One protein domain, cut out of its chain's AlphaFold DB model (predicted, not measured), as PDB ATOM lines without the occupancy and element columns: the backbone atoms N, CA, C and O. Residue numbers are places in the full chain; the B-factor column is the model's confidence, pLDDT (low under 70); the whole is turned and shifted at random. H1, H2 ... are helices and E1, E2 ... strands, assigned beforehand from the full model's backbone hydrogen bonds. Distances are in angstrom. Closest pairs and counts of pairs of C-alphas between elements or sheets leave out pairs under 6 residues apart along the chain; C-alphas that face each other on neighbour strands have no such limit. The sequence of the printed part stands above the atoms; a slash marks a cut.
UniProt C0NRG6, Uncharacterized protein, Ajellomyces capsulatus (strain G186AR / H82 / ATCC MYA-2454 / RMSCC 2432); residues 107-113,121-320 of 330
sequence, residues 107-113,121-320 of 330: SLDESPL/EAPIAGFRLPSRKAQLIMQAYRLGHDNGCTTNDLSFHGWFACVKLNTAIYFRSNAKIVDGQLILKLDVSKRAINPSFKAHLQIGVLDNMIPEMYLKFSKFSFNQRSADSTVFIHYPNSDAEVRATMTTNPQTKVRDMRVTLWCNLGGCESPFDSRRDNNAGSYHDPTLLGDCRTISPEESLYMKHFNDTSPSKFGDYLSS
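What this domain is: This is residues 107 to 113 and 121 to 320 of the 330 residues of an uncharacterized protein of Ajellomyces capsulatus (strain G186AR / H82 / ATCC MYA-2454 / RMSCC 2432) (UniProt C0NRG6). What is the main picture? A twisted sheet of seven strands has a smaller sheet of four strands over part of one face, a sandwich only partly face to face, with the strands crossed. H1 sits at one end and H3 runs along E10 next to E2, while residues 296 to 316 pass over the large sheet's opposite face towards H5. What makes it up? The printed part has 207 residues, of mixed class, with five named helices and eleven named strands in the order E1 E2 H1 H2 E3 E4 E5 E6 E7 E8 E9 E10 H3 H4 E11 H5; both sheets are antiparallel, and the whole is compact, with a radius of gyration of the C-alphas of 16.8 A and spans of 51 by 39 by 31 A.

Where its parts are: Where is the large sheet? In order across it stand E3, residues 156 to 162, E4, 167 to 178, 34.7 A long, E5, 181 to 191, 33.0 A, E10, 255 to 267, 37.6 A from C-alpha 255 at (53.717, 35.955, -13.333), E9, 240 to 248, 26.5 A, E8, 229 to 235, 20.1 A, and E11, 293 to 295. Where is the small one? Its order is E1, residues 107 to 109, from C-alpha 107 at (43.155, 52.815, -27.375), E6, 199 to 203, E7, 212 to 217, and E2, 124 to 128. Where are the helices? H1 is residues 131 to 143, 18.1 A long, H2 151 to 154, H3 274 to 282, H4 286 to 289, and H5 317 to 320, ending at C-alpha 320 at (55.977, 39.251, -36.393).

How they stand to each other: What joins the strands? E3 E4 E5 and E8 E9 E10 are meanders, each strand the antiparallel neighbour of the one before; N 172 and O 187 of E4 and E5 are 2.8 A apart, and N 261 and O 186 of E10 and E5 2.8 A. In the small sheet N 201 and O 215 of E6 and E7 are 2.8 A apart. How do the sheets meet? The parts that face each other are 10.2 A apart centre to centre, with the strands at 51 degrees; the closest C-alphas of E2 and E10 are those of Ala 125 and Leu 261, 5.7 A. Where do the helices sit? H3 is on the large sheet over E10, along the strands at 4 degrees on the local plane, and H1 and H3 only just touch, with 3 pairs of C-alphas within 8 A, the closest Ser 131 and Ala 280 at 6.6 A. H2 and H5 are on opposite faces of that sheet, each over none of its strands, and H4 only grazes the small sheet with residues 286 to 287. How are the helix backbones? Every O i to N i+4 pair is within hydrogen-bond range in H1 and 4 of 5 in H3, while H2, H4 and H5 are too short for such a pair.

The domain as a whole: How far does it reach? The two C-alphas farthest apart, of Leu 113 and Asp 146, are 52.0 A apart. Where is it broken or long? Residues 114 to 120 are not printed, and C-alphas 113 and 121 are 13.2 A apart across the cut; the links E7 to E8 and E11 to H5 are long. Where is confidence low? The mean pLDDT of the printed part is 70.8, and 96 residues are under 70, among them 192 to 226.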
ATOM      1  N   SER A 107      43.263  52.067 -28.625       53.17
ATOM      2  CA  SER A 107      43.155  52.815 -27.375       53.17
ATOM      3  C   SER A 107      43.632  51.932 -26.223       53.17
ATOM      4  O   SER A 107      43.389  50.726 -26.181       53.17
ATOM      5  N   LEU A 108      44.393  52.528 -25.312       48.19
ATOM      6  CA  LEU A 108      44.812  51.892 -24.072       48.19
ATOM      7  C   LEU A 108      44.494  52.879 -22.961       48.19
ATOM      8  O   LEU A 108      45.134  53.934 -22.883       48.19
ATOM      9  N   ASP A 109      43.502  52.526 -22.152       51.36
ATOM     10  CA  ASP A 109      43.107  53.298 -20.984       51.36
ATOM     11  C   ASP A 109      43.483  52.539 -19.707       51.36
ATOM     12  O   ASP A 109      43.319  51.318 -19.592       51.36
ATOM     13  N   GLU A 110      44.043  53.295 -18.773       52.04
ATOM     14  CA  GLU A 110      44.554  52.840 -17.491       52.04
ATOM     15  C   GLU A 110      44.087  53.825 -16.428       52.04
ATOM     16  O   GLU A 110      44.664  54.901 -16.254       52.04
ATOM     17  N   SER A 111      43.066  53.430 -15.675       52.02
ATOM     18  CA  SER A 111      42.711  54.104 -14.437       52.02
ATOM     19  C   SER A 111      43.343  53.375 -13.248       52.02
ATOM     20  O   SER A 111      43.348  52.132 -13.191       52.02
ATOM     21  N   PRO A 112      43.882  54.124 -12.267       48.70
ATOM     22  CA  PRO A 112      44.026  53.600 -10.923       48.70
ATOM     23  C   PRO A 112      42.677  53.036 -10.487       48.70
ATOM     24  O   PRO A 112      41.636  53.632 -10.752       48.70
ATOM     25  N   LEU A 113      42.708  51.888  -9.823       51.07
ATOM     26  CA  LEU A 113      41.497  51.303  -9.265       51.07
ATOM     27  C   LEU A 113      40.818  52.293  -8.308       51.07
ATOM     28  O   LEU A 113      41.419  52.688  -7.307       51.07
ATOM     29  N   GLU A 121      33.202  42.273 -12.390       57.16
ATOM     30  CA  GLU A 121      33.322  42.051 -13.832       57.16
ATOM     31  C   GLU A 121      34.398  40.992 -14.083       57.16
ATOM     32  O   GLU A 121      35.462  41.041 -13.468       57.16
ATOM     33  N   ALA A 122      34.146  40.023 -14.956       55.99
ATOM     34  CA  ALA A 122      35.178  39.085 -15.381       55.99
ATOM     35  C   ALA A 122      36.256  39.805 -16.214       55.99
ATOM     36  O   ALA A 122      35.985  40.849 -16.802       55.99
ATOM     37  N   PRO A 123      37.495  39.306 -16.280       59.86
ATOM     38  CA  PRO A 123      38.408  39.694 -17.339       59.86
ATOM     39  C   PRO A 123      37.843  39.167 -18.653       59.86
ATOM     40  O   PRO A 123      37.540  37.978 -18.753       59.86
ATOM     41  N   ILE A 124      37.703  40.026 -19.657       64.32
ATOM     42  CA  ILE A 124      37.176  39.609 -20.952       64.32
ATOM     43  C   ILE A 124      38.152  39.986 -22.054       64.32
ATOM     44  O   ILE A 124      38.644  41.112 -22.112       64.32
ATOM     45  N   ALA A 125      38.438  39.015 -22.913       64.97
ATOM     46  CA  ALA A 125      38.994  39.246 -24.230       64.97
ATOM     47  C   ALA A 125      37.841  39.166 -25.226       64.97
ATOM     48  O   ALA A 125      36.960  38.329 -25.076       64.97
ATOM     49  N   GLY A 126      37.864  40.040 -26.214       63.57
ATOM     50  CA  GLY A 126      36.883  40.178 -27.267       63.57
ATOM     51  C   GLY A 126      37.580  40.301 -28.606       63.57
ATOM     52  O   GLY A 126      38.742  40.713 -28.673       63.57
ATOM     53  N   PHE A 127      36.894  39.964 -29.691       65.11
ATOM     54  CA  PHE A 127      37.399  40.274 -31.020       65.11
ATOM     55  C   PHE A 127      36.279  40.644 -31.986       65.11
ATOM     56  O   PHE A 127      35.161  40.165 -31.860       65.11
ATOM     57  N   ARG A 128      36.601  41.428 -33.014       61.64
ATOM     58  CA  ARG A 128      35.760  41.591 -34.200       61.64
ATOM     59  C   ARG A 128      36.459  40.936 -35.379       61.64
ATOM     60  O   ARG A 128      37.434  41.470 -35.907       61.64
ATOM     61  N   LEU A 129      35.990  39.760 -35.785       63.64
ATOM     62  CA  LEU A 129      36.476  39.116 -37.002       63.64
ATOM     63  C   LEU A 129      35.710  39.725 -38.181       63.64
ATOM     64  O   LEU A 129      34.480  39.748 -38.134       63.64
ATOM     65  N   PRO A 130      36.374  40.190 -39.254       61.56
ATOM     66  CA  PRO A 130      35.652  40.641 -40.435       61.56
ATOM     67  C   PRO A 130      34.781  39.503 -40.983       61.56
ATOM     68  O   PRO A 130      35.308  38.443 -41.329       61.56
ATOM     69  N   SER A 131      33.465  39.719 -41.097       65.45
ATOM     70  CA  SER A 131      32.502  38.687 -41.522       65.45
ATOM     71  C   SER A 131      32.900  38.025 -42.843       65.45
ATOM     72  O   SER A 131      32.762  36.815 -42.998       65.45
ATOM     73  N   ARG A 132      33.499  38.793 -43.763       69.39
ATOM     74  CA  ARG A 132      34.039  38.284 -45.032       69.39
ATOM     75  C   ARG A 132      35.114  37.211 -44.833       69.39
ATOM     76  O   ARG A 132      35.117  36.220 -45.552       69.39
ATOM     77  N   LYS A 133      36.021  37.376 -43.865       70.43
ATOM     78  CA  LYS A 133      37.085  36.394 -43.597       70.43
ATOM     79  C   LYS A 133      36.508  35.109 -43.001       70.43
ATOM     80  O   LYS A 133      36.899  34.027 -43.422       70.43
ATOM     81  N   ALA A 134      35.539  35.229 -42.091       72.04
ATOM     82  CA  ALA A 134      34.801  34.076 -41.567       72.04
ATOM     83  C   ALA A 134      34.088  33.305 -42.694       72.04
ATOM     84  O   ALA A 134      34.214  32.086 -42.790       72.04
ATOM     85  N   GLN A 135      33.404  34.027 -43.590       74.53
ATOM     86  CA  GLN A 135      32.713  33.454 -44.748       74.53
ATOM     87  C   GLN A 135      33.660  32.693 -45.680       74.53
ATOM     88  O   GLN A 135      33.332  31.578 -46.073       74.53
ATOM     89  N   LEU A 136      34.830  33.257 -45.999       74.90
ATOM     90  CA  LEU A 136      35.813  32.607 -46.873       74.90
ATOM     91  C   LEU A 136      36.292  31.260 -46.316       74.90
ATOM     92  O   LEU A 136      36.483  30.317 -47.072       74.90
ATOM     93  N   ILE A 137      36.447  31.146 -44.998       73.12
ATOM     94  CA  ILE A 137      36.932  29.918 -44.349       73.12
ATOM     95  C   ILE A 137      35.853  28.847 -44.319       73.12
ATOM     96  O   ILE A 137      36.120  27.686 -44.607       73.12
ATOM     97  N   MET A 138      34.615  29.234 -44.017       75.44
ATOM     98  CA  MET A 138      33.480  28.315 -44.090       75.44
ATOM     99  C   MET A 138      33.226  27.857 -45.533       75.44
ATOM    100  O   MET A 138      32.892  26.700 -45.769       75.44
ATOM    101  N   GLN A 139      33.388  28.747 -46.517       75.59
ATOM    102  CA  GLN A 139      33.331  28.385 -47.937       75.59
ATOM    103  C   GLN A 139      34.445  27.406 -48.312       75.59
ATOM    104  O   GLN A 139      34.143  26.391 -48.932       75.59
ATOM    105  N   ALA A 140      35.684  27.661 -47.888       73.72
ATOM    106  CA  ALA A 140      36.810  26.752 -48.098       73.72
ATOM    107  C   ALA A 140      36.536  25.361 -47.516       73.72
ATOM    108  O   ALA A 140      36.793  24.348 -48.152       73.72
ATOM    109  N   TYR A 141      35.966  25.306 -46.314       76.87
ATOM    110  CA  TYR A 141      35.587  24.046 -45.690       76.87
ATOM    111  C   TYR A 141      34.531  23.286 -46.497       76.87
ATOM    112  O   TYR A 141      34.721  22.108 -46.781       76.87
ATOM    113  N   ARG A 142      33.455  23.965 -46.918       76.20
ATOM    114  CA  ARG A 142      32.363  23.349 -47.692       76.20
ATOM    115  C   ARG A 142      32.786  22.868 -49.072       76.20
ATOM    116  O   ARG A 142      32.336  21.828 -49.531       76.20
ATOM    117  N   LEU A 143      33.601  23.664 -49.759       77.22
ATOM    118  CA  LEU A 143      34.002  23.404 -51.141       77.22
ATOM    119  C   LEU A 143      35.260  22.529 -51.239       77.22
ATOM    120  O   LEU A 143      35.726  22.266 -52.347       77.22
ATOM    121  N   GLY A 144      35.803  22.090 -50.100       69.23
ATOM    122  CA  GLY A 144      37.076  21.388 -50.013       69.23
ATOM    123  C   GLY A 144      38.280  22.334 -50.017       69.23
ATOM    124  O   GLY A 144      38.224  23.459 -50.519       69.23
ATOM    125  N   HIS A 145      39.394  21.843 -49.465       62.61
ATOM    126  CA  HIS A 145      40.648  22.587 -49.276       62.61
ATOM    127  C   HIS A 145      41.150  23.283 -50.556       62.61
ATOM    128  O   HIS A 145      41.802  24.320 -50.476       62.61
ATOM    129  N   ASP A 146      40.822  22.750 -51.734       63.99
ATOM    130  CA  ASP A 146      41.249  23.288 -53.030       63.99
ATOM    131  C   ASP A 146      40.585  24.628 -53.395       63.99
ATOM    132  O   ASP A 146      41.083  25.348 -54.258       63.99
ATOM    133  N   ASN A 147      39.483  24.994 -52.733       52.56
ATOM    134  CA  ASN A 147      38.643  26.134 -53.108       52.56
ATOM    135  C   ASN A 147      38.635  27.274 -52.076       52.56
ATOM    136  O   ASN A 147      37.800  28.180 -52.160       52.56
ATOM    137  N   GLY A 148      39.558  27.284 -51.107       50.61
ATOM    138  CA  GLY A 148      39.696  28.432 -50.219       50.61
ATOM    139  C   GLY A 148      40.829  28.358 -49.198       50.61
ATOM    140  O   GLY A 148      41.780  27.598 -49.330       50.61
ATOM    141  N   CYS A 149      40.735  29.226 -48.194       52.81
ATOM    142  CA  CYS A 149      41.731  29.383 -47.143       52.81
ATOM    143  C   CYS A 149      41.864  28.131 -46.258       52.81
ATOM    144  O   CYS A 149      40.858  27.581 -45.808       52.81
ATOM    145  N   THR A 150      43.094  27.711 -45.942       55.28
ATOM    146  CA  THR A 150      43.328  26.574 -45.034       55.28
ATOM    147  C   THR A 150      42.826  26.903 -43.623       55.28
ATOM    148  O   THR A 150      42.769  28.066 -43.225       55.28
ATOM    149  N   THR A 151      42.500  25.902 -42.799       49.98
ATOM    150  CA  THR A 151      42.122  26.129 -41.384       49.98
ATOM    151  C   THR A 151      43.213  26.853 -40.583       49.98
ATOM    152  O   THR A 151      42.920  27.521 -39.592       49.98
ATOM    153  N   ASN A 152      44.468  26.804 -41.045       52.53
ATOM    154  CA  ASN A 152      45.581  27.547 -40.464       52.53
ATOM    155  C   ASN A 152      45.585  29.044 -40.833       52.53
ATOM    156  O   ASN A 152      46.301  29.802 -40.177       52.53
ATOM    157  N   ASP A 153      44.772  29.504 -41.791       54.44
ATOM    158  CA  ASP A 153      44.790  30.882 -42.323       54.44
ATOM    159  C   ASP A 153      44.258  31.936 -41.337       54.44
ATOM    160  O   ASP A 153      44.455  33.144 -41.523       54.44
ATOM    161  N   LEU A 154      43.624  31.507 -40.240       64.41
ATOM    162  CA  LEU A 154      43.321  32.384 -39.104       64.41
ATOM    163  C   LEU A 154      44.389  32.397 -38.020       64.41
ATOM    164  O   LEU A 154      44.147  32.968 -36.962       64.41
ATOM    165  N   SER A 155      45.572  31.840 -38.267       71.35
ATOM    166  CA  SER A 155      46.695  31.937 -37.337       71.35
ATOM    167  C   SER A 155      47.324  33.326 -37.394       71.35
ATOM    168  O   SER A 155      48.310  33.560 -38.089       71.35
ATOM    169  N   PHE A 156      46.767  34.255 -36.628       73.74
ATOM    170  CA  PHE A 156      47.383  35.549 -36.380       73.74
ATOM    171  C   PHE A 156      48.107  35.507 -35.044       73.74
ATOM    172  O   PHE A 156      47.586  35.009 -34.053       73.74
ATOM    173  N   HIS A 157      49.317  36.030 -34.983       77.79
ATOM    174  CA  HIS A 157      50.012  36.205 -33.722       77.79
ATOM    175  C   HIS A 157      50.855  37.459 -33.801       77.79
ATOM    176  O   HIS A 157      51.248  37.910 -34.876       77.79
ATOM    177  N   GLY A 158      51.126  38.026 -32.645       76.04
ATOM    178  CA  GLY A 158      51.953  39.201 -32.557       76.04
ATOM    179  C   GLY A 158      52.122  39.616 -31.120       76.04
ATOM    180  O   GLY A 158      51.617  38.999 -30.181       76.04
ATOM    181  N   TRP A 159      52.877  40.681 -30.961       78.09
ATOM    182  CA  TRP A 159      53.083  41.302 -29.677       78.09
ATOM    183  C   TRP A 159      53.235  42.796 -29.879       78.09
ATOM    184  O   TRP A 159      53.552  43.262 -30.979       78.09
ATOM    185  N   PHE A 160      53.043  43.532 -28.799       72.23
ATOM    186  CA  PHE A 160      53.373  44.940 -28.733       72.23
ATOM    187  C   PHE A 160      53.974  45.257 -27.369       72.23
ATOM    188  O   PHE A 160      53.546  44.754 -26.325       72.23
ATOM    189  N   ALA A 161      54.996  46.106 -27.389       68.21
ATOM    190  CA  ALA A 161      55.500  46.738 -26.185       68.21
ATOM    191  C   ALA A 161      54.512  47.827 -25.765       68.21
ATOM    192  O   ALA A 161      54.214  48.730 -26.545       68.21
ATOM    193  N   CYS A 162      54.046  47.767 -24.528       64.59
ATOM    194  CA  CYS A 162      53.318  48.847 -23.901       64.59
ATOM    195  C   CYS A 162      54.237  49.571 -22.915       64.59
ATOM    196  O   CYS A 162      54.544  49.065 -21.836       64.59
ATOM    197  N   VAL A 163      54.666  50.777 -23.292       63.19
ATOM    198  CA  VAL A 163      55.529  51.614 -22.446       63.19
ATOM    199  C   VAL A 163      54.811  52.018 -21.154       63.19
ATOM    200  O   VAL A 163      55.435  51.981 -20.098       63.19
ATOM    201  N   LYS A 164      53.506  52.335 -21.216       56.24
ATOM    202  CA  LYS A 164      52.688  52.719 -20.046       56.24
ATOM    203  C   LYS A 164      52.599  51.598 -19.004       56.24
ATOM    204  O   LYS A 164      53.017  51.789 -17.868       56.24
ATOM    205  N   LEU A 165      52.212  50.394 -19.429       57.98
ATOM    206  CA  LEU A 165      52.189  49.193 -18.584       57.98
ATOM    207  C   LEU A 165      53.587  48.676 -18.199       57.98
ATOM    208  O   LEU A 165      53.689  47.690 -17.462       57.98
ATOM    209  N   ASN A 166      54.654  49.261 -18.758       66.47
ATOM    210  CA  ASN A 166      56.028  48.761 -18.690       66.47
ATOM    211  C   ASN A 166      56.153  47.275 -19.103       66.47
ATOM    212  O   ASN A 166      57.055  46.571 -18.655       66.47
ATOM    213  N   THR A 167      55.227  46.770 -19.926       71.56
ATOM    214  CA  THR A 167      55.067  45.339 -20.231       71.56
ATOM    215  C   THR A 167      55.000  45.085 -21.727       71.56
ATOM    216  O   THR A 167      54.713  45.985 -22.511       71.56
ATOM    217  N   ALA A 168      55.222  43.840 -22.131       76.56
ATOM    218  CA  ALA A 168      54.852  43.364 -23.456       76.56
ATOM    219  C   ALA A 168      53.540  42.584 -23.353       76.56
ATOM    220  O   ALA A 168      53.338  41.803 -22.418       76.56
ATOM    221  N   ILE A 169      52.657  42.813 -24.316       77.51
ATOM    222  CA  ILE A 169      51.439  42.034 -24.494       77.51
ATOM    223  C   ILE A 169      51.622  41.202 -25.755       77.51
ATOM    224  O   ILE A 169      51.986  41.725 -26.806       77.51
ATOM    225  N   TYR A 170      51.367  39.912 -25.624       82.49
ATOM    226  CA  TYR A 170      51.445  38.917 -26.678       82.49
ATOM    227  C   TYR A 170      50.040  38.425 -26.952       82.49
ATOM    228  O   TYR A 170      49.292  38.147 -26.018       82.49
ATOM    229  N   PHE A 171      49.688  38.287 -28.217       81.22
ATOM    230  CA  PHE A 171      48.405  37.744 -28.612       81.22
ATOM    231  C   PHE A 171      48.589  36.682 -29.689       81.22
ATOM    232  O   PHE A 171      49.541  36.695 -30.478       81.22
ATOM    233  N   ARG A 172      47.648  35.749 -29.718       82.79
ATOM    234  CA  ARG A 172      47.505  34.742 -30.753       82.79
ATOM    235  C   ARG A 172      46.027  34.481 -30.982       82.79
ATOM    236  O   ARG A 172      45.300  34.166 -30.053       82.79
ATOM    237  N   SER A 173      45.607  34.572 -32.228       80.27
ATOM    238  CA  SER A 173      44.303  34.150 -32.703       80.27
ATOM    239  C   SER A 173      44.488  32.957 -33.630       80.27
ATOM    240  O   SER A 173      45.440  32.922 -34.407       80.27
ATOM    241  N   ASN A 174      43.604  31.971 -33.547       82.33
ATOM    242  CA  ASN A 174      43.487  30.890 -34.522       82.33
ATOM    243  C   ASN A 174      42.062  30.349 -34.555       82.33
ATOM    244  O   ASN A 174      41.306  30.529 -33.607       82.33
ATOM    245  N   ALA A 175      41.688  29.707 -35.658       82.66
ATOM    246  CA  ALA A 175      40.387  29.065 -35.797       82.66
ATOM    247  C   ALA A 175      40.541  27.579 -36.079       82.66
ATOM    248  O   ALA A 175      41.567  27.135 -36.594       82.66
ATOM    249  N   LYS A 176      39.497  26.823 -35.760       85.70
ATOM    250  CA  LYS A 176      39.336  25.427 -36.149       85.70
ATOM    251  C   LYS A 176      37.892  25.165 -36.521       85.70
ATOM    252  O   LYS A 176      36.997  25.861 -36.059       85.70
ATOM    253  N   ILE A 177      37.692  24.130 -37.324       85.95
ATOM    254  CA  ILE A 177      36.366  23.579 -37.556       85.95
ATOM    255  C   ILE A 177      36.261  22.299 -36.738       85.95
ATOM    256  O   ILE A 177      37.123  21.428 -36.847       85.95
ATOM    257  N   VAL A 178      35.261  22.243 -35.865       87.07
ATOM    258  CA  VAL A 178      34.988  21.127 -34.954       87.07
ATOM    259  C   VAL A 178      33.543  20.726 -35.178       87.07
ATOM    260  O   VAL A 178      32.670  21.579 -35.073       87.07
ATOM    261  N   ASP A 179      33.300  19.470 -35.546       87.37
ATOM    262  CA  ASP A 179      31.952  18.943 -35.803       87.37
ATOM    263  C   ASP A 179      31.124  19.842 -36.747       87.37
ATOM    264  O   ASP A 179      29.941  20.107 -36.540       87.37
ATOM    265  N   GLY A 180      31.784  20.373 -37.783       85.56
ATOM    266  CA  GLY A 180      31.177  21.273 -38.763       85.56
ATOM    267  C   GLY A 180      30.950  22.710 -38.284       85.56
ATOM    268  O   GLY A 180      30.363  23.484 -39.030       85.56
ATOM    269  N   GLN A 181      31.407  23.103 -37.094       86.94
ATOM    270  CA  GLN A 181      31.271  24.460 -36.551       86.94
ATOM    271  C   GLN A 181      32.597  25.219 -36.564       86.94
ATOM    272  O   GLN A 181      33.635  24.663 -36.201       86.94
ATOM    273  N   LEU A 182      32.576  26.499 -36.945       84.98
ATOM    274  CA  LEU A 182      33.766  27.351 -36.913       84.98
ATOM    275  C   LEU A 182      33.977  27.904 -35.503       84.98
ATOM    276  O   LEU A 182      33.254  28.792 -35.058       84.98
ATOM    277  N   ILE A 183      35.024  27.433 -34.838       86.63
ATOM    278  CA  ILE A 183      35.424  27.895 -33.513       86.63
ATOM    279  C   ILE A 183      36.646  28.796 -33.649       86.63
ATOM    280  O   ILE A 183      37.683  28.375 -34.171       86.63
ATOM    281  N   LEU A 184      36.552  30.030 -33.155       85.01
ATOM    282  CA  LEU A 184      37.693  30.935 -33.035       85.01
ATOM    283  C   LEU A 184      38.226  30.922 -31.608       85.01
ATOM    284  O   LEU A 184      37.454  30.967 -30.656       85.01
ATOM    285  N   LYS A 185      39.548  30.939 -31.469       87.40
ATOM    286  CA  LYS A 185      40.257  31.207 -30.224       87.40
ATOM    287  C   LYS A 185      41.046  32.507 -30.364       87.40
ATOM    288  O   LYS A 185      41.863  32.629 -31.276       87.40
ATOM    289  N   LEU A 186      40.869  33.423 -29.416       83.96
ATOM    290  CA  LEU A 186      41.775  34.538 -29.144       83.96
ATOM    291  C   LEU A 186      42.461  34.296 -27.803       83.96
ATOM    292  O   LEU A 186      41.824  34.011 -26.799       83.96
ATOM    293  N   ASP A 187      43.772  34.435 -27.774       86.40
ATOM    294  CA  ASP A 187      44.596  34.220 -26.601       86.40
ATOM    295  C   ASP A 187      45.492  35.429 -26.408       86.40
ATOM    296  O   ASP A 187      46.240  35.792 -27.316       86.40
ATOM    297  N   VAL A 188      45.421  36.060 -25.244       82.55
ATOM    298  CA  VAL A 188      46.228  37.231 -24.925       82.55
ATOM    299  C   VAL A 188      46.937  37.000 -23.608       82.55
ATOM    300  O   VAL A 188      46.306  36.704 -22.598       82.55
ATOM    301  N   SER A 189      48.252  37.172 -23.607       83.12
ATOM    302  CA  SER A 189      49.077  37.091 -22.407       83.12
ATOM    303  C   SER A 189      49.896  38.354 -22.214       83.12
ATOM    304  O   SER A 189      50.437  38.908 -23.172       83.12
ATOM    305  N   LYS A 190      50.055  38.779 -20.968       79.64
ATOM    306  CA  LYS A 190      50.977  39.845 -20.590       79.64
ATOM    307  C   LYS A 190      51.680  39.498 -19.295       79.64
ATOM    308  O   LYS A 190      51.115  38.860 -18.407       79.64
ATOM    309  N   ARG A 191      52.876  40.049 -19.118       76.81
ATOM    310  CA  ARG A 191      53.545  39.985 -17.820       76.81
ATOM    311  C   ARG A 191      52.772  40.806 -16.782       76.81
ATOM    312  O   ARG A 191      52.408  41.961 -17.030       76.81
ATOM    313  N   ALA A 192      52.555  40.225 -15.605       69.06
ATOM    314  CA  ALA A 192      52.042  40.919 -14.429       69.06
ATOM    315  C   ALA A 192      53.141  41.831 -13.863       69.06
ATOM    316  O   ALA A 192      54.080  41.350 -13.232       69.06
ATOM    317  N   ILE A 193      53.070  43.135 -14.136       61.52
ATOM    318  CA  ILE A 193      54.072  44.102 -13.648       61.52
ATOM    319  C   ILE A 193      53.503  44.991 -12.545       61.52
ATOM    320  O   ILE A 193      54.219  45.304 -11.600       61.52
ATOM    321  N   ASN A 194      52.216  45.350 -12.619       57.23
ATOM    322  CA  ASN A 194      51.576  46.194 -11.615       57.23
ATOM    323  C   ASN A 194      50.164  45.682 -11.254       57.23
ATOM    324  O   ASN A 194      49.349  45.511 -12.163       57.23
ATOM    325  N   PRO A 195      49.871  45.383  -9.972       52.59
ATOM    326  CA  PRO A 195      48.544  44.945  -9.524       52.59
ATOM    327  C   PRO A 195      47.523  46.081  -9.401       52.59
ATOM    328  O   PRO A 195      46.336  45.805  -9.254       52.59
ATOM    329  N   SER A 196      47.965  47.341  -9.418       49.85
ATOM    330  CA  SER A 196      47.129  48.499  -9.075       49.85
ATOM    331  C   SER A 196      46.339  49.083 -10.248       49.85
ATOM    332  O   SER A 196      45.607  50.053 -10.055       49.85
ATOM    333  N   PHE A 197      46.483  48.521 -11.448       48.84
ATOM    334  CA  PHE A 197      45.932  49.092 -12.672       48.84
ATOM    335  C   PHE A 197      44.901  48.168 -13.302       48.84
ATOM    336  O   PHE A 197      45.157  46.979 -13.522       48.84
ATOM    337  N   LYS A 198      43.750  48.751 -13.650       51.00
ATOM    338  CA  LYS A 198      42.904  48.222 -14.715       51.00
ATOM    339  C   LYS A 198      43.651  48.407 -16.028       51.00
ATOM    340  O   LYS A 198      44.259  49.448 -16.248       51.00
ATOM    341  N   ALA A 199      43.606  47.403 -16.893       49.51
ATOM    342  CA  ALA A 199      44.122  47.541 -18.245       49.51
ATOM    343  C   ALA A 199      42.971  47.295 -19.216       49.51
ATOM    344  O   ALA A 199      42.482  46.167 -19.319       49.51
ATOM    345  N   HIS A 200      42.538  48.357 -19.892       50.92
ATOM    346  CA  HIS A 200      41.665  48.271 -21.052       50.92
ATOM    347  C   HIS A 200      42.515  48.444 -22.302       50.92
ATOM    348  O   HIS A 200      43.038  49.525 -22.557       50.92
ATOM    349  N   LEU A 201      42.666  47.377 -23.070       50.67
ATOM    350  CA  LEU A 201      43.384  47.354 -24.329       50.67
ATOM    351  C   LEU A 201      42.383  47.115 -25.458       50.67
ATOM    352  O   LEU A 201      41.817  46.032 -25.564       50.67
ATOM    353  N   GLN A 202      42.247  48.090 -26.346       51.65
ATOM    354  CA  GLN A 202      41.589  47.929 -27.633       51.65
ATOM    355  C   GLN A 202      42.642  48.049 -28.734       51.65
ATOM    356  O   GLN A 202      43.360  49.044 -28.835       51.65
ATOM    357  N   ILE A 203      42.748  47.023 -29.567       49.36
ATOM    358  CA  ILE A 203      43.581  46.994 -30.764       49.36
ATOM    359  C   ILE A 203      42.639  46.916 -31.956       49.36
ATOM    360  O   ILE A 203      42.303  45.829 -32.418       49.36
ATOM    361  N   GLY A 204      42.227  48.071 -32.469       47.73
ATOM    362  CA  GLY A 204      41.610  48.173 -33.786       47.73
ATOM    363  C   GLY A 204      42.674  48.191 -34.871       47.73
ATOM    364  O   GLY A 204      43.372  49.189 -35.023       47.73
ATOM    365  N   VAL A 205      42.792  47.117 -35.655       42.83
ATOM    366  CA  VAL A 205      43.447  47.188 -36.969       42.83
ATOM    367  C   VAL A 205      42.396  46.924 -38.036       42.83
ATOM    368  O   VAL A 205      42.168  45.797 -38.467       42.83
ATOM    369  N   LEU A 206      41.730  47.998 -38.445       40.31
ATOM    370  CA  LEU A 206      40.814  48.002 -39.576       40.31
ATOM    371  C   LEU A 206      41.632  48.022 -40.866       40.31
ATOM    372  O   LEU A 206      42.186  49.054 -41.200       40.31
ATOM    373  N   ASP A 207      41.725  46.872 -41.533       43.92
ATOM    374  CA  ASP A 207      41.953  46.740 -42.987       43.92
ATOM    375  C   ASP A 207      41.543  45.327 -43.460       43.92
ATOM    376  O   ASP A 207      42.220  44.683 -44.257       43.92
ATOM    377  N   ASN A 208      40.450  44.771 -42.913       47.90
ATOM    378  CA  ASN A 208      39.935  43.415 -43.204       47.90
ATOM    379  C   ASN A 208      40.910  42.236 -42.963       47.90
ATOM    380  O   ASN A 208      40.529  41.079 -43.143       47.90
ATOM    381  N   MET A 209      42.149  42.498 -42.547       47.63
ATOM    382  CA  MET A 209      43.212  41.497 -42.431       47.63
ATOM    383  C   MET A 209      43.367  40.954 -41.007       47.63
ATOM    384  O   MET A 209      43.643  39.762 -40.828       47.63
ATOM    385  N   ILE A 210      43.185  41.822 -40.009       52.44
ATOM    386  CA  ILE A 210      43.458  41.558 -38.595       52.44
ATOM    387  C   ILE A 210      42.153  41.742 -37.807       52.44
ATOM    388  O   ILE A 210      41.459  42.732 -38.038       52.44
ATOM    389  N   PRO A 211      41.779  40.805 -36.916       54.85
ATOM    390  CA  PRO A 211      40.641  41.011 -36.034       54.85
ATOM    391  C   PRO A 211      40.902  42.205 -35.112       54.85
ATOM    392  O   PRO A 211      41.996  42.337 -34.560       54.85
ATOM    393  N   GLU A 212      39.901  43.062 -34.922       60.10
ATOM    394  CA  GLU A 212      39.941  44.009 -33.807       60.10
ATOM    395  C   GLU A 212      39.952  43.193 -32.518       60.10
ATOM    396  O   GLU A 212      39.199  42.230 -32.421       60.10
ATOM    397  N   MET A 213      40.816  43.515 -31.565       60.50
ATOM    398  CA  MET A 213      40.900  42.798 -30.293       60.50
ATOM    399  C   MET A 213      40.565  43.756 -29.162       60.50
ATOM    400  O   MET A 213      41.168  44.819 -29.049       60.50
ATOM    401  N   TYR A 214      39.641  43.350 -28.307       61.68
ATOM    402  CA  TYR A 214      39.274  44.045 -27.086       61.68
ATOM    403  C   TYR A 214      39.767  43.225 -25.910       61.68
ATOM    404  O   TYR A 214      39.735  41.999 -25.932       61.68
ATOM    405  N   LEU A 215      40.265  43.877 -24.877       58.59
ATOM    406  CA  LEU A 215      40.761  43.195 -23.700       58.59
ATOM    407  C   LEU A 215      40.566  44.090 -22.494       58.59
ATOM    408  O   LEU A 215      41.230  45.110 -22.334       58.59
ATOM    409  N   LYS A 216      39.673  43.667 -21.615       60.42
ATOM    410  CA  LYS A 216      39.430  44.294 -20.328       60.42
ATOM    411  C   LYS A 216      39.956  43.365 -19.249       60.42
ATOM    412  O   LYS A 216      39.380  42.315 -18.981       60.42
ATOM    413  N   PHE A 217      41.051  43.754 -18.607       54.55
ATOM    414  CA  PHE A 217      41.463  43.149 -17.348       54.55
ATOM    415  C   PHE A 217      40.715  43.846 -16.212       54.55
ATOM    416  O   PHE A 217      41.088  44.945 -15.795       54.55
ATOM    417  N   SER A 218      39.659  43.220 -15.705       52.96
ATOM    418  CA  SER A 218      39.059  43.611 -14.433       52.96
ATOM    419  C   SER A 218      39.867  43.033 -13.259       52.96
ATOM    420  O   SER A 218      40.625  42.068 -13.393       52.96
ATOM    421  N   LYS A 219      39.706  43.627 -12.072       44.07
ATOM    422  CA  LYS A 219      40.426  43.231 -10.850       44.07
ATOM    423  C   LYS A 219      40.074  41.823 -10.349       44.07
ATOM    424  O   LYS A 219      40.883  41.247  -9.625       44.07
ATOM    425  N   PHE A 220      38.904  41.273 -10.698       41.49
ATOM    426  CA  PHE A 220      38.338  40.116  -9.990       41.49
ATOM    427  C   PHE A 220      39.239  38.876  -9.976       41.49
ATOM    428  O   PHE A 220      39.305  38.182  -8.968       41.49
ATOM    429  N   SER A 221      39.957  38.582 -11.061       48.80
ATOM    430  CA  SER A 221      40.516  37.229 -11.234       48.80
ATOM    431  C   SER A 221      41.996  37.084 -10.898       48.80
ATOM    432  O   SER A 221      42.495  35.965 -10.772       48.80
ATOM    433  N   PHE A 222      42.719  38.190 -10.741       52.97
ATOM    434  CA  PHE A 222      44.175  38.165 -10.662       52.97
ATOM    435  C   PHE A 222      44.681  38.811  -9.381       52.97
ATOM    436  O   PHE A 222      45.317  39.866  -9.397       52.97
ATOM    437  N   ASN A 223      44.445  38.148  -8.249       55.52
ATOM    438  CA  ASN A 223      45.184  38.484  -7.044       55.52
ATOM    439  C   ASN A 223      46.674  38.150  -7.261       55.52
ATOM    440  O   ASN A 223      47.101  37.004  -7.185       55.52
ATOM    441  N   GLN A 224      47.506  39.164  -7.514       58.76
ATOM    442  CA  GLN A 224      48.947  38.957  -7.707       58.76
ATOM    443  C   GLN A 224      49.669  38.429  -6.459       58.76
ATOM    444  O   GLN A 224      50.807  37.975  -6.581       58.76
ATOM    445  N   ARG A 225      49.038  38.470  -5.281       60.29
ATOM    446  CA  ARG A 225      49.582  37.906  -4.039       60.29
ATOM    447  C   ARG A 225      49.084  36.490  -3.748       60.29
ATOM    448  O   ARG A 225      49.631  35.855  -2.856       60.29
ATOM    449  N   SER A 226      48.061  35.997  -4.451       65.82
ATOM    450  CA  SER A 226      47.568  34.631  -4.246       65.82
ATOM    451  C   SER A 226      48.428  33.608  -4.977       65.82
ATOM    452  O   SER A 226      49.228  33.964  -5.846       65.82
ATOM    453  N   ALA A 227      48.185  32.329  -4.687       79.19
ATOM    454  CA  ALA A 227      48.589  31.225  -5.549       79.19
ATOM    455  C   ALA A 227      48.136  31.448  -7.003       79.19
ATOM    456  O   ALA A 227      47.335  32.345  -7.299       79.19
ATOM    457  N   ASP A 228      48.701  30.658  -7.911       84.62
ATOM    458  CA  ASP A 228      48.245  30.621  -9.295       84.62
ATOM    459  C   ASP A 228      46.738  30.352  -9.336       84.62
ATOM    460  O   ASP A 228      46.205  29.583  -8.534       84.62
ATOM    461  N   SER A 229      46.043  31.048 -10.229       81.48
ATOM    462  CA  SER A 229      44.587  31.025 -10.303       81.48
ATOM    463  C   SER A 229      44.143  30.824 -11.738       81.48
ATOM    464  O   SER A 229      44.781  31.297 -12.680       81.48
ATOM    465  N   THR A 230      43.041  30.105 -11.914       85.26
ATOM    466  CA  THR A 230      42.359  29.987 -13.199       85.26
ATOM    467  C   THR A 230      40.860  30.023 -12.964       85.26
ATOM    468  O   THR A 230      40.363  29.390 -12.039       85.26
ATOM    469  N   VAL A 231      40.153  30.773 -13.801       84.26
ATOM    470  CA  VAL A 231      38.694  30.802 -13.851       84.26
ATOM    471  C   VAL A 231      38.253  30.549 -15.283       84.26
ATOM    472  O   VAL A 231      38.830  31.115 -16.213       84.26
ATOM    473  N   PHE A 232      37.242  29.702 -15.446       87.75
ATOM    474  CA  PHE A 232      36.545  29.497 -16.708       87.75
ATOM    475  C   PHE A 232      35.124  30.023 -16.579       87.75
ATOM    476  O   PHE A 232      34.472  29.854 -15.550       87.75
ATOM    477  N   ILE A 233      34.663  30.686 -17.625       85.36
ATOM    478  CA  ILE A 233      33.362  31.330 -17.701       85.36
ATOM    479  C   ILE A 233      32.744  30.922 -19.024       85.36
ATOM    480  O   ILE A 233      33.388  31.025 -20.063       85.36
ATOM    481  N   HIS A 234      31.498  30.487 -18.979       87.13
ATOM    482  CA  HIS A 234      30.698  30.199 -20.155       87.13
ATOM    483  C   HIS A 234      29.553  31.208 -20.239       87.13
ATOM    484  O   HIS A 234      28.893  31.482 -19.233       87.13
ATOM    485  N   TYR A 235      29.340  31.735 -21.441       84.89
ATOM    486  CA  TYR A 235      28.225  32.580 -21.852       84.89
ATOM    487  C   TYR A 235      27.301  31.756 -22.766       84.89
ATOM    488  O   TYR A 235      27.546  31.699 -23.974       84.89
ATOM    489  N   PRO A 236      26.262  31.093 -22.218       83.34
ATOM    490  CA  PRO A 236      25.462  30.123 -22.967       83.34
ATOM    491  C   PRO A 236      24.719  30.725 -24.161       83.34
ATOM    492  O   PRO A 236      24.580  30.078 -25.189       83.34
ATOM    493  N   ASN A 237      24.273  31.978 -24.054       80.40
ATOM    494  CA  ASN A 237      23.502  32.629 -25.118       80.40
ATOM    495  C   ASN A 237      24.360  33.021 -26.328       80.40
ATOM    496  O   ASN A 237      23.835  33.188 -27.427       80.40
ATOM    497  N   SER A 238      25.668  33.187 -26.127       76.38
ATOM    498  CA  SER A 238      26.618  33.562 -27.178       76.38
ATOM    499  C   SER A 238      27.504  32.405 -27.628       76.38
ATOM    500  O   SER A 238      28.360  32.617 -28.481       76.38
ATOM    501  N   ASP A 239      27.337  31.205 -27.058       83.19
ATOM    502  CA  ASP A 239      28.206  30.047 -27.300       83.19
ATOM    503  C   ASP A 239      29.705  30.388 -27.118       83.19
ATOM    504  O   ASP A 239      30.571  29.921 -27.870       83.19
ATOM    505  N   ALA A 240      30.019  31.237 -26.132       84.64
ATOM    506  CA  ALA A 240      31.366  31.753 -25.891       84.64
ATOM    507  C   ALA A 240      31.919  31.322 -24.533       84.64
ATOM    508  O   ALA A 240      31.227  31.350 -23.516       84.64
ATOM    509  N   GLU A 241      33.202  30.982 -24.499       88.55
ATOM    510  CA  GLU A 241      33.918  30.651 -23.271       88.55
ATOM    511  C   GLU A 241      35.082  31.610 -23.065       88.55
ATOM    512  O   GLU A 241      35.830  31.919 -23.991       88.55
ATOM    513  N   VAL A 242      35.281  32.046 -21.830       85.63
ATOM    514  CA  VAL A 242      36.431  32.841 -21.425       85.63
ATOM    515  C   VAL A 242      37.172  32.098 -20.333       85.63
ATOM    516  O   VAL A 242      36.593  31.692 -19.331       85.63
ATOM    517  N   ARG A 243      38.483  31.971 -20.491       87.49
ATOM    518  CA  ARG A 243      39.382  31.556 -19.425       87.49
ATOM    519  C   ARG A 243      40.305  32.696 -19.061       87.49
ATOM    520  O   ARG A 243      40.977  33.252 -19.924       87.49
ATOM    521  N   ALA A 244      40.427  32.964 -17.772       83.89
ATOM    522  CA  ALA A 244      41.453  33.838 -17.236       83.89
ATOM    523  C   ALA A 244      42.373  33.075 -16.292       83.89
ATOM    524  O   ALA A 244      41.915  32.415 -15.364       83.89
ATOM    525  N   THR A 245      43.675  33.199 -16.523       84.40
ATOM    526  CA  THR A 245      44.714  32.459 -15.811       84.40
ATOM    527  C   THR A 245      45.837  33.390 -15.362       84.40
ATOM    528  O   THR A 245      46.349  34.189 -16.143       84.40
ATOM    529  N   MET A 246      46.232  33.269 -14.097       82.74
ATOM    530  CA  MET A 246      47.473  33.811 -13.556       82.74
ATOM    531  C   MET A 246      48.377  32.641 -13.217       82.74
ATOM    532  O   MET A 246      48.061  31.863 -12.319       82.74
ATOM    533  N   THR A 247      49.510  32.542 -13.901       86.08
ATOM    534  CA  THR A 247      50.502  31.495 -13.627       86.08
ATOM    535  C   THR A 247      51.852  32.095 -13.321       86.08
ATOM    536  O   THR A 247      52.239  33.110 -13.897       86.08
ATOM    537  N   THR A 248      52.590  31.470 -12.417       84.71
ATOM    538  CA  THR A 248      53.930  31.906 -12.041       84.71
ATOM    539  C   THR A 248      54.948  31.011 -12.719       84.71
ATOM    540  O   THR A 248      54.954  29.797 -12.530       84.71
ATOM    541  N   ASN A 249      55.854  31.597 -13.502       83.08
ATOM    542  CA  ASN A 249      56.980  30.848 -14.037       83.08
ATOM    543  C   ASN A 249      57.871  30.380 -12.864       83.08
ATOM    544  O   ASN A 249      58.382  31.222 -12.117       83.08
ATOM    545  N   PRO A 250      58.089  29.064 -12.682       83.67
ATOM    546  CA  PRO A 250      58.804  28.555 -11.517       83.67
ATOM    547  C   PRO A 250      60.287  28.945 -11.517       83.67
ATOM    548  O   PRO A 250      60.842  29.130 -10.429       83.67
ATOM    549  N   GLN A 251      60.897  29.114 -12.699       83.87
ATOM    550  CA  GLN A 251      62.302  29.490 -12.864       83.87
ATOM    551  C   GLN A 251      62.530  30.996 -12.666       83.87
ATOM    552  O   GLN A 251      63.430  31.390 -11.934       83.87
ATOM    553  N   THR A 252      61.719  31.850 -13.296       83.38
ATOM    554  CA  THR A 252      61.935  33.311 -13.292       83.38
ATOM    555  C   THR A 252      61.136  34.049 -12.219       83.38
ATOM    556  O   THR A 252      61.346  35.245 -12.024       83.38
ATOM    557  N   LYS A 253      60.189  33.371 -11.555       81.03
ATOM    558  CA  LYS A 253      59.192  33.945 -10.625       81.03
ATOM    559  C   LYS A 253      58.316  35.042 -11.237       81.03
ATOM    560  O   LYS A 253      57.576  35.727 -10.536       81.03
ATOM    561  N   VAL A 254      58.367  35.202 -12.557       80.39
ATOM    562  CA  VAL A 254      57.534  36.148 -13.292       80.39
ATOM    563  C   VAL A 254      56.134  35.571 -13.432       80.39
ATOM    564  O   VAL A 254      55.990  34.428 -13.864       80.39
ATOM    565  N   ARG A 255      55.106  36.365 -13.108       80.03
ATOM    566  CA  ARG A 255      53.717  35.955 -13.333       80.03
ATOM    567  C   ARG A 255      53.222  36.373 -14.720       80.03
ATOM    568  O   ARG A 255      53.458  37.505 -15.158       80.03
ATOM    569  N   ASP A 256      52.549  35.450 -15.392       82.96
ATOM    570  CA  ASP A 256      51.903  35.604 -16.692       82.96
ATOM    571  C   ASP A 256      50.392  35.713 -16.465       82.96
ATOM    572  O   ASP A 256      49.771  34.803 -15.913       82.96
ATOM    573  N   MET A 257      49.817  36.851 -16.855       80.71
ATOM    574  CA  MET A 257      48.371  37.033 -16.939       80.71
ATOM    575  C   MET A 257      47.936  36.619 -18.328       80.71
ATOM    576  O   MET A 257      48.424  37.190 -19.301       80.71
ATOM    577  N   ARG A 258      46.983  35.701 -18.423       85.08
ATOM    578  CA  ARG A 258      46.464  35.200 -19.688       85.08
ATOM    579  C   ARG A 258      44.947  35.251 -19.693       85.08
ATOM    580  O   ARG A 258      44.318  34.836 -18.724       85.08
ATOM    581  N   VAL A 259      44.371  35.739 -20.781       83.92
ATOM    582  CA  VAL A 259      42.938  35.661 -21.059       83.92
ATOM    583  C   VAL A 259      42.774  34.970 -22.401       83.92
ATOM    584  O   VAL A 259      43.377  35.374 -23.392       83.92
ATOM    585  N   THR A 260      41.980  33.912 -22.423       87.51
ATOM    586  CA  THR A 260      41.639  33.162 -23.624       87.51
ATOM    587  C   THR A 260      40.137  33.262 -23.836       87.51
ATOM    588  O   THR A 260      39.380  32.954 -22.926       87.51
ATOM    589  N   LEU A 261      39.718  33.696 -25.017       86.38
ATOM    590  CA  LEU A 261      38.337  33.696 -25.478       86.38
ATOM    591  C   LEU A 261      38.191  32.615 -26.548       86.38
ATOM    592  O   LEU A 261      38.991  32.563 -27.484       86.38
ATOM    593  N   TRP A 262      37.151  31.803 -26.434       88.33
ATOM    594  CA  TRP A 262      36.662  30.935 -27.492       88.33
ATOM    595  C   TRP A 262      35.261  31.365 -27.893       88.33
ATOM    596  O   TRP A 262      34.423  31.627 -27.035       88.33
ATOM    597  N   CYS A 263      35.011  31.399 -29.195       84.48
ATOM    598  CA  CYS A 263      33.732  31.795 -29.759       84.48
ATOM    599  C   CYS A 263      33.302  30.802 -30.823       84.48
ATOM    600  O   CYS A 263      34.054  30.541 -31.769       84.48
ATOM    601  N   ASN A 264      32.067  30.332 -30.715       86.07
ATOM    602  CA  ASN A 264      31.416  29.622 -31.795       86.07
ATOM    603  C   ASN A 264      30.815  30.620 -32.790       86.07
ATOM    604  O   ASN A 264      30.027  31.501 -32.434       86.07
ATOM    605  N   LEU A 265      31.222  30.513 -34.051       79.42
ATOM    606  CA  LEU A 265      30.709  31.343 -35.139       79.42
ATOM    607  C   LEU A 265      29.599  30.647 -35.934       79.42
ATOM    608  O   LEU A 265      29.114  31.227 -36.906       79.42
ATOM    609  N   GLY A 266      29.192  29.447 -35.514       80.81
ATOM    610  CA  GLY A 266      28.103  28.690 -36.114       80.81
ATOM    611  C   GLY A 266      28.561  27.626 -37.107       80.81
ATOM    612  O   GLY A 266      29.757  27.368 -37.294       80.81
ATOM    613  N   GLY A 267      27.578  26.978 -37.729       83.33
ATOM    614  CA  GLY A 267      27.799  25.871 -38.659       83.33
ATOM    615  C   GLY A 267      28.407  26.336 -39.982       83.33
ATOM    616  O   GLY A 267      27.901  27.251 -40.624       83.33
ATOM    617  N   CYS A 268      29.464  25.664 -40.430       80.83
ATOM    618  CA  CYS A 268      30.134  25.922 -41.701       80.83
ATOM    619  C   CYS A 268      29.296  25.498 -42.912       80.83
ATOM    620  O   CYS A 268      29.454  26.089 -43.975       80.83
ATOM    621  N   GLU A 269      28.417  24.501 -42.756       80.58
ATOM    622  CA  GLU A 269      27.559  23.991 -43.837       80.58
ATOM    623  C   GLU A 269      26.498  25.011 -44.274       80.58
ATOM    624  O   GLU A 269      26.160  25.111 -45.460       80.58
ATOM    625  N   SER A 270      26.012  25.842 -43.345       74.22
ATOM    626  CA  SER A 270      25.009  26.850 -43.676       74.22
ATOM    627  C   SER A 270      25.652  28.075 -44.346       74.22
ATOM    628  O   SER A 270      26.539  28.704 -43.767       74.22
ATOM    629  N   PRO A 271      25.211  28.497 -45.550       64.69
ATOM    630  CA  PRO A 271      25.694  29.738 -46.169       64.69
ATOM    631  C   PRO A 271      25.353  30.986 -45.338       64.69
ATOM    632  O   PRO A 271      26.112  31.965 -45.325       64.69
ATOM    633  N   PHE A 272      24.231  30.927 -44.627       62.88
ATOM    634  CA  PHE A 272      23.706  31.993 -43.791       62.88
ATOM    635  C   PHE A 272      23.555  31.477 -42.366       62.88
ATOM    636  O   PHE A 272      22.810  30.534 -42.117       62.88
ATOM    637  N   ASP A 273      24.245  32.112 -41.429       59.99
ATOM    638  CA  ASP A 273      23.988  31.912 -40.011       59.99
ATOM    639  C   ASP A 273      23.737  33.292 -39.406       59.99
ATOM    640  O   ASP A 273      24.619  34.151 -39.427       59.99
ATOM    641  N   SER A 274      22.518  33.534 -38.924       61.31
ATOM    642  CA  SER A 274      22.167  34.785 -38.244       61.31
ATOM    643  C   SER A 274      23.008  34.991 -36.983       61.31
ATOM    644  O   SER A 274      23.311  36.132 -36.629       61.31
ATOM    645  N   ARG A 275      23.470  33.902 -36.345       60.10
ATOM    646  CA  ARG A 275      24.411  33.984 -35.225       60.10
ATOM    647  C   ARG A 275      25.722  34.602 -35.665       60.10
ATOM    648  O   ARG A 275      26.296  35.350 -34.893       60.10
ATOM    649  N   ARG A 276      26.191  34.367 -36.894       60.16
ATOM    650  CA  ARG A 276      27.474  34.898 -37.387       60.16
ATOM    651  C   ARG A 276      27.505  36.421 -37.385       60.16
ATOM    652  O   ARG A 276      28.485  36.995 -36.918       60.16
ATOM    653  N   ASP A 277      26.460  37.063 -37.898       58.83
ATOM    654  CA  ASP A 277      26.420  38.525 -38.003       58.83
ATOM    655  C   ASP A 277      26.249  39.177 -36.618       58.83
ATOM    656  O   ASP A 277      26.882  40.196 -36.338       58.83
ATOM    657  N   ASN A 278      25.507  38.526 -35.713       53.80
ATOM    658  CA  ASN A 278      25.349  38.968 -34.324       53.80
ATOM    659  C   ASN A 278      26.620  38.750 -33.483       53.80
ATOM    660  O   ASN A 278      27.058  39.647 -32.760       53.80
ATOM    661  N   ASN A 279      27.248  37.584 -33.607       55.20
ATOM    662  CA  ASN A 279      28.389  37.163 -32.801       55.20
ATOM    663  C   ASN A 279      29.672  37.869 -33.254       55.20
ATOM    664  O   ASN A 279      30.353  38.479 -32.436       55.20
ATOM    665  N   ALA A 280      29.970  37.898 -34.560       54.26
ATOM    666  CA  ALA A 280      31.148  38.602 -35.078       54.26
ATOM    667  C   ALA A 280      31.119  40.111 -34.772       54.26
ATOM    668  O   ALA A 280      32.178  40.739 -34.711       54.26
ATOM    669  N   GLY A 281      29.922  40.676 -34.582       54.44
ATOM    670  CA  GLY A 281      29.710  42.056 -34.169       54.44
ATOM    671  C   GLY A 281      29.833  42.285 -32.665       54.44
ATOM    672  O   GLY A 281      30.393  43.307 -32.296       54.44
ATOM    673  N   SER A 282      29.362  41.376 -31.803       54.32
ATOM    674  CA  SER A 282      29.125  41.666 -30.373       54.32
ATOM    675  C   SER A 282      30.234  41.220 -29.417       54.32
ATOM    676  O   SER A 282      30.271  41.689 -28.286       54.32
ATOM    677  N   TYR A 283      31.190  40.389 -29.850       61.04
ATOM    678  CA  TYR A 283      32.260  39.903 -28.960       61.04
ATOM    679  C   TYR A 283      33.205  40.987 -28.427       61.04
ATOM    680  O   TYR A 283      34.055  40.686 -27.598       61.04
ATOM    681  N   HIS A 284      33.098  42.230 -28.892       59.02
ATOM    682  CA  HIS A 284      33.893  43.339 -28.377       59.02
ATOM    683  C   HIS A 284      33.456  43.828 -26.997       59.02
ATOM    684  O   HIS A 284      34.294  44.318 -26.238       59.02
ATOM    685  N   ASP A 285      32.166  43.699 -26.680       60.10
ATOM    686  CA  ASP A 285      31.594  44.163 -25.427       60.10
ATOM    687  C   ASP A 285      31.002  42.972 -24.661       60.10
ATOM    688  O   ASP A 285      29.997  42.385 -25.063       60.10
ATOM    689  N   PRO A 286      31.607  42.604 -23.529       55.09
ATOM    690  CA  PRO A 286      31.172  41.461 -22.745       55.09
ATOM    691  C   PRO A 286      29.773  41.598 -22.155       55.09
ATOM    692  O   PRO A 286      29.138  40.589 -21.860       55.09
ATOM    693  N   THR A 287      29.303  42.833 -21.953       61.23
ATOM    694  CA  THR A 287      27.937  43.086 -21.474       61.23
ATOM    695  C   THR A 287      26.894  42.628 -22.493       61.23
ATOM    696  O   THR A 287      25.761  42.336 -22.122       61.23
ATOM    697  N   LEU A 288      27.296  42.476 -23.760       66.01
ATOM    698  CA  LEU A 288      26.458  41.973 -24.844       66.01
ATOM    699  C   LEU A 288      26.428  40.441 -24.926       66.01
ATOM    700  O   LEU A 288      25.621  39.901 -25.677       66.01
ATOM    701  N   LEU A 289      27.271  39.730 -24.168       68.46
ATOM    702  CA  LEU A 289      27.307  38.259 -24.184       68.46
ATOM    703  C   LEU A 289      26.179  37.615 -23.359       68.46
ATOM    704  O   LEU A 289      26.009  36.396 -23.365       68.46
ATOM    705  N   GLY A 290      25.396  38.434 -22.652       71.21
ATOM    706  CA  GLY A 290      24.317  37.986 -21.781       71.21
ATOM    707  C   GLY A 290      24.815  37.350 -20.482       71.21
ATOM    708  O   GLY A 290      25.946  37.577 -20.043       71.21
ATOM    709  N   ASP A 291      23.938  36.568 -19.852       80.06
ATOM    710  CA  ASP A 291      24.232  35.899 -18.588       80.06
ATOM    711  C   ASP A 291      25.413  34.933 -18.713       80.06
ATOM    712  O   ASP A 291      25.604  34.255 -19.727       80.06
ATOM    713  N   CYS A 292      26.196  34.837 -17.640       81.56
ATOM    714  CA  CYS A 292      27.367  33.979 -17.583       81.56
ATOM    715  C   CYS A 292      27.352  33.079 -16.352       81.56
ATOM    716  O   CYS A 292      26.720  33.367 -15.333       81.56
ATOM    717  N   ARG A 293      28.090  31.974 -16.443       85.89
ATOM    718  CA  ARG A 293      28.339  31.075 -15.317       85.89
ATOM    719  C   ARG A 293      29.798  30.655 -15.280       85.89
ATOM    720  O   ARG A 293      30.424  30.478 -16.323       85.89
ATOM    721  N   THR A 294      30.332  30.471 -14.079       86.96
ATOM    722  CA  THR A 294      31.623  29.799 -13.903       86.96
ATOM    723  C   THR A 294      31.455  28.310 -14.185       86.96
ATOM    724  O   THR A 294      30.460  27.722 -13.769       86.96
ATOM    725  N   ILE A 295      32.422  27.725 -14.884       90.18
ATOM    726  CA  ILE A 295      32.467  26.293 -15.205       90.18
ATOM    727  C   ILE A 295      33.810  25.698 -14.772       90.18
ATOM    728  O   ILE A 295      34.775  26.439 -14.544       90.18
ATOM    729  N   SER A 296      33.890  24.376 -14.655       91.58
ATOM    730  CA  SER A 296      35.168  23.681 -14.494       91.58
ATOM    731  C   SER A 296      35.941  23.608 -15.826       91.58
ATOM    732  O   SER A 296      35.356  23.777 -16.901       91.58
ATOM    733  N   PRO A 297      37.263  23.354 -15.804       91.32
ATOM    734  CA  PRO A 297      38.034  23.125 -17.028       91.32
ATOM    735  C   PRO A 297      37.506  21.947 -17.864       91.32
ATOM    736  O   PRO A 297      37.556  21.995 -19.090       91.32
ATOM    737  N   GLU A 298      37.004  20.896 -17.212       93.67
ATOM    738  CA  GLU A 298      36.463  19.687 -17.848       93.67
ATOM    739  C   GLU A 298      35.123  19.946 -18.549       93.67
ATOM    740  O   GLU A 298      34.790  19.254 -19.510       93.67
ATOM    741  N   GLU A 299      34.376  20.955 -18.099       93.89
ATOM    742  CA  GLU A 299      33.135  21.407 -18.734       93.89
ATOM    743  C   GLU A 299      33.374  22.253 -19.996       93.89
ATOM    744  O   GLU A 299      32.431  22.475 -20.755       93.89
ATOM    745  N   SER A 300      34.604  22.730 -20.240       94.15
ATOM    746  CA  SER A 300      34.917  23.517 -21.440       94.15
ATOM    747  C   SER A 300      34.740  22.677 -22.702       94.15
ATOM    748  O   SER A 300      35.398  21.650 -22.906       94.15
ATOM    749  N   LEU A 301      33.890  23.161 -23.602       92.59
ATOM    750  CA  LEU A 301      33.632  22.530 -24.888       92.59
ATOM    751  C   LEU A 301      34.793  22.762 -25.858       92.59
ATOM    752  O   LEU A 301      35.094  21.897 -26.681       92.59
ATOM    753  N   TYR A 302      35.476  23.906 -25.750       92.31
ATOM    754  CA  TYR A 302      36.422  24.355 -26.770       92.31
ATOM    755  C   TYR A 302      37.887  24.100 -26.421       92.31
ATOM    756  O   TYR A 302      38.682  23.831 -27.325       92.31
ATOM    757  N   MET A 303      38.270  24.146 -25.139       92.90
ATOM    758  CA  MET A 303      39.676  24.109 -24.716       92.90
ATOM    759  C   MET A 303      40.447  22.917 -25.303       92.90
ATOM    760  O   MET A 303      41.544  23.103 -25.835       92.90
ATOM    761  N   LYS A 304      39.856  21.715 -25.282       93.11
ATOM    762  CA  LYS A 304      40.479  20.462 -25.755       93.11
ATOM    763  C   LYS A 304      40.873  20.469 -27.237       93.11
ATOM    764  O   LYS A 304      41.712  19.675 -27.656       93.11
ATOM    765  N   HIS A 305      40.295  21.362 -28.039       90.95
ATOM    766  CA  HIS A 305      40.556  21.426 -29.474       90.95
ATOM    767  C   HIS A 305      41.765  22.301 -29.830       90.95
ATOM    768  O   HIS A 305      42.237  22.244 -30.966       90.95
ATOM    769  N   PHE A 306      42.307  23.096 -28.903       90.64
ATOM    770  CA  PHE A 306      43.365  24.069 -29.191       90.64
ATOM    771  C   PHE A 306      44.658  23.782 -28.423       90.64
ATOM    772  O   PHE A 306      44.646  23.271 -27.311       90.64
ATOM    773  N   ASN A 307      45.801  24.177 -29.001       87.29
ATOM    774  CA  ASN A 307      47.066  24.185 -28.266       87.29
ATOM    775  C   ASN A 307      46.982  25.219 -27.135       87.29
ATOM    776  O   ASN A 307      46.654  26.387 -27.382       87.29
ATOM    777  N   ASP A 308      47.299  24.784 -25.916       88.57
ATOM    778  CA  ASP A 308      47.178  25.598 -24.716       88.57
ATOM    779  C   ASP A 308      48.467  26.303 -24.256       88.57
ATOM    780  O   ASP A 308      48.550  26.845 -23.156       88.57
ATOM    781  N   THR A 309      49.486  26.354 -25.104       87.55
ATOM    782  CA  THR A 309      50.716  27.097 -24.812       87.55
ATOM    783  C   THR A 309      50.436  28.601 -24.765       87.55
ATOM    784  O   THR A 309      49.834  29.147 -25.692       87.55
ATOM    785  N   SER A 310      50.881  29.273 -23.692       84.78
ATOM    786  CA  SER A 310      50.722  30.728 -23.536       84.78
ATOM    787  C   SER A 310      51.363  31.480 -24.707       84.78
ATOM    788  O   SER A 310      52.483  31.121 -25.091       84.78
ATOM    789  N   PRO A 311      50.714  32.537 -25.239       82.89
ATOM    790  CA  PRO A 311      51.303  33.382 -26.260       82.89
ATOM    791  C   PRO A 311      52.708  33.845 -25.873       82.89
ATOM    792  O   PRO A 311      53.617  33.674 -26.658       82.89
ATOM    793  N   SER A 312      52.969  34.269 -24.636       78.73
ATOM    794  CA  SER A 312      54.299  34.735 -24.199       78.73
ATOM    795  C   SER A 312      55.447  33.717 -24.335       78.73
ATOM    796  O   SER A 312      56.613  34.103 -24.247       78.73
ATOM    797  N   LYS A 313      55.143  32.429 -24.552       80.15
ATOM    798  CA  LYS A 313      56.127  31.348 -24.697       80.15
ATOM    799  C   LYS A 313      56.460  30.983 -26.145       80.15
ATOM    800  O   LYS A 313      57.387  30.199 -26.340       80.15
ATOM    801  N   PHE A 314      55.755  31.502 -27.154       71.02
ATOM    802  CA  PHE A 314      56.187  31.275 -28.541       71.02
ATOM    803  C   PHE A 314      57.453  32.101 -28.815       71.02
ATOM    804  O   PHE A 314      57.517  33.281 -28.481       71.02
ATOM    805  N   GLY A 315      58.493  31.486 -29.381       63.41
ATOM    806  CA  GLY A 315      59.779  32.154 -29.635       63.41
ATOM    807  C   GLY A 315      59.758  33.115 -30.830       63.41
ATOM    808  O   GLY A 315      60.671  33.920 -31.009       63.41
ATOM    809  N   ASP A 316      58.696  33.061 -31.630       62.93
ATOM    810  CA  ASP A 316      58.693  33.531 -33.020       62.93
ATOM    811  C   ASP A 316      58.323  35.023 -33.150       62.93
ATOM    812  O   ASP A 316      58.279  35.587 -34.240       62.93
ATOM    813  N   TYR A 317      58.077  35.710 -32.033       61.92
ATOM    814  CA  TYR A 317      57.595  37.096 -32.015       61.92
ATOM    815  C   TYR A 317      58.589  38.140 -32.512       61.92
ATOM    816  O   TYR A 317      58.185  39.254 -32.865       61.92
ATOM    817  N   LEU A 318      59.884  37.818 -32.529       55.65
ATOM    818  CA  LEU A 318      60.910  38.755 -32.986       55.65
ATOM    819  C   LEU A 318      60.720  39.150 -34.460       55.65
ATOM    820  O   LEU A 318      61.151  40.238 -34.834       55.65
ATOM    821  N   SER A 319      60.053  38.321 -35.273       56.13
ATOM    822  CA  SER A 319      59.795  38.593 -36.693       56.13
ATOM    823  C   SER A 319      58.385  39.120 -37.002       56.13
ATOM    824  O   SER A 319      58.202  39.720 -38.059       56.13
ATOM    825  N   SER A 320      57.396  38.943 -36.113       60.63
ATOM    826  CA  SER A 320      55.977  39.251 -36.393       60.63
ATOM    827  C   SER A 320      55.386  40.440 -35.624       60.63
ATOM    828  O   SER A 320      54.317  40.939 -35.979       60.63
TER     829      SER A 320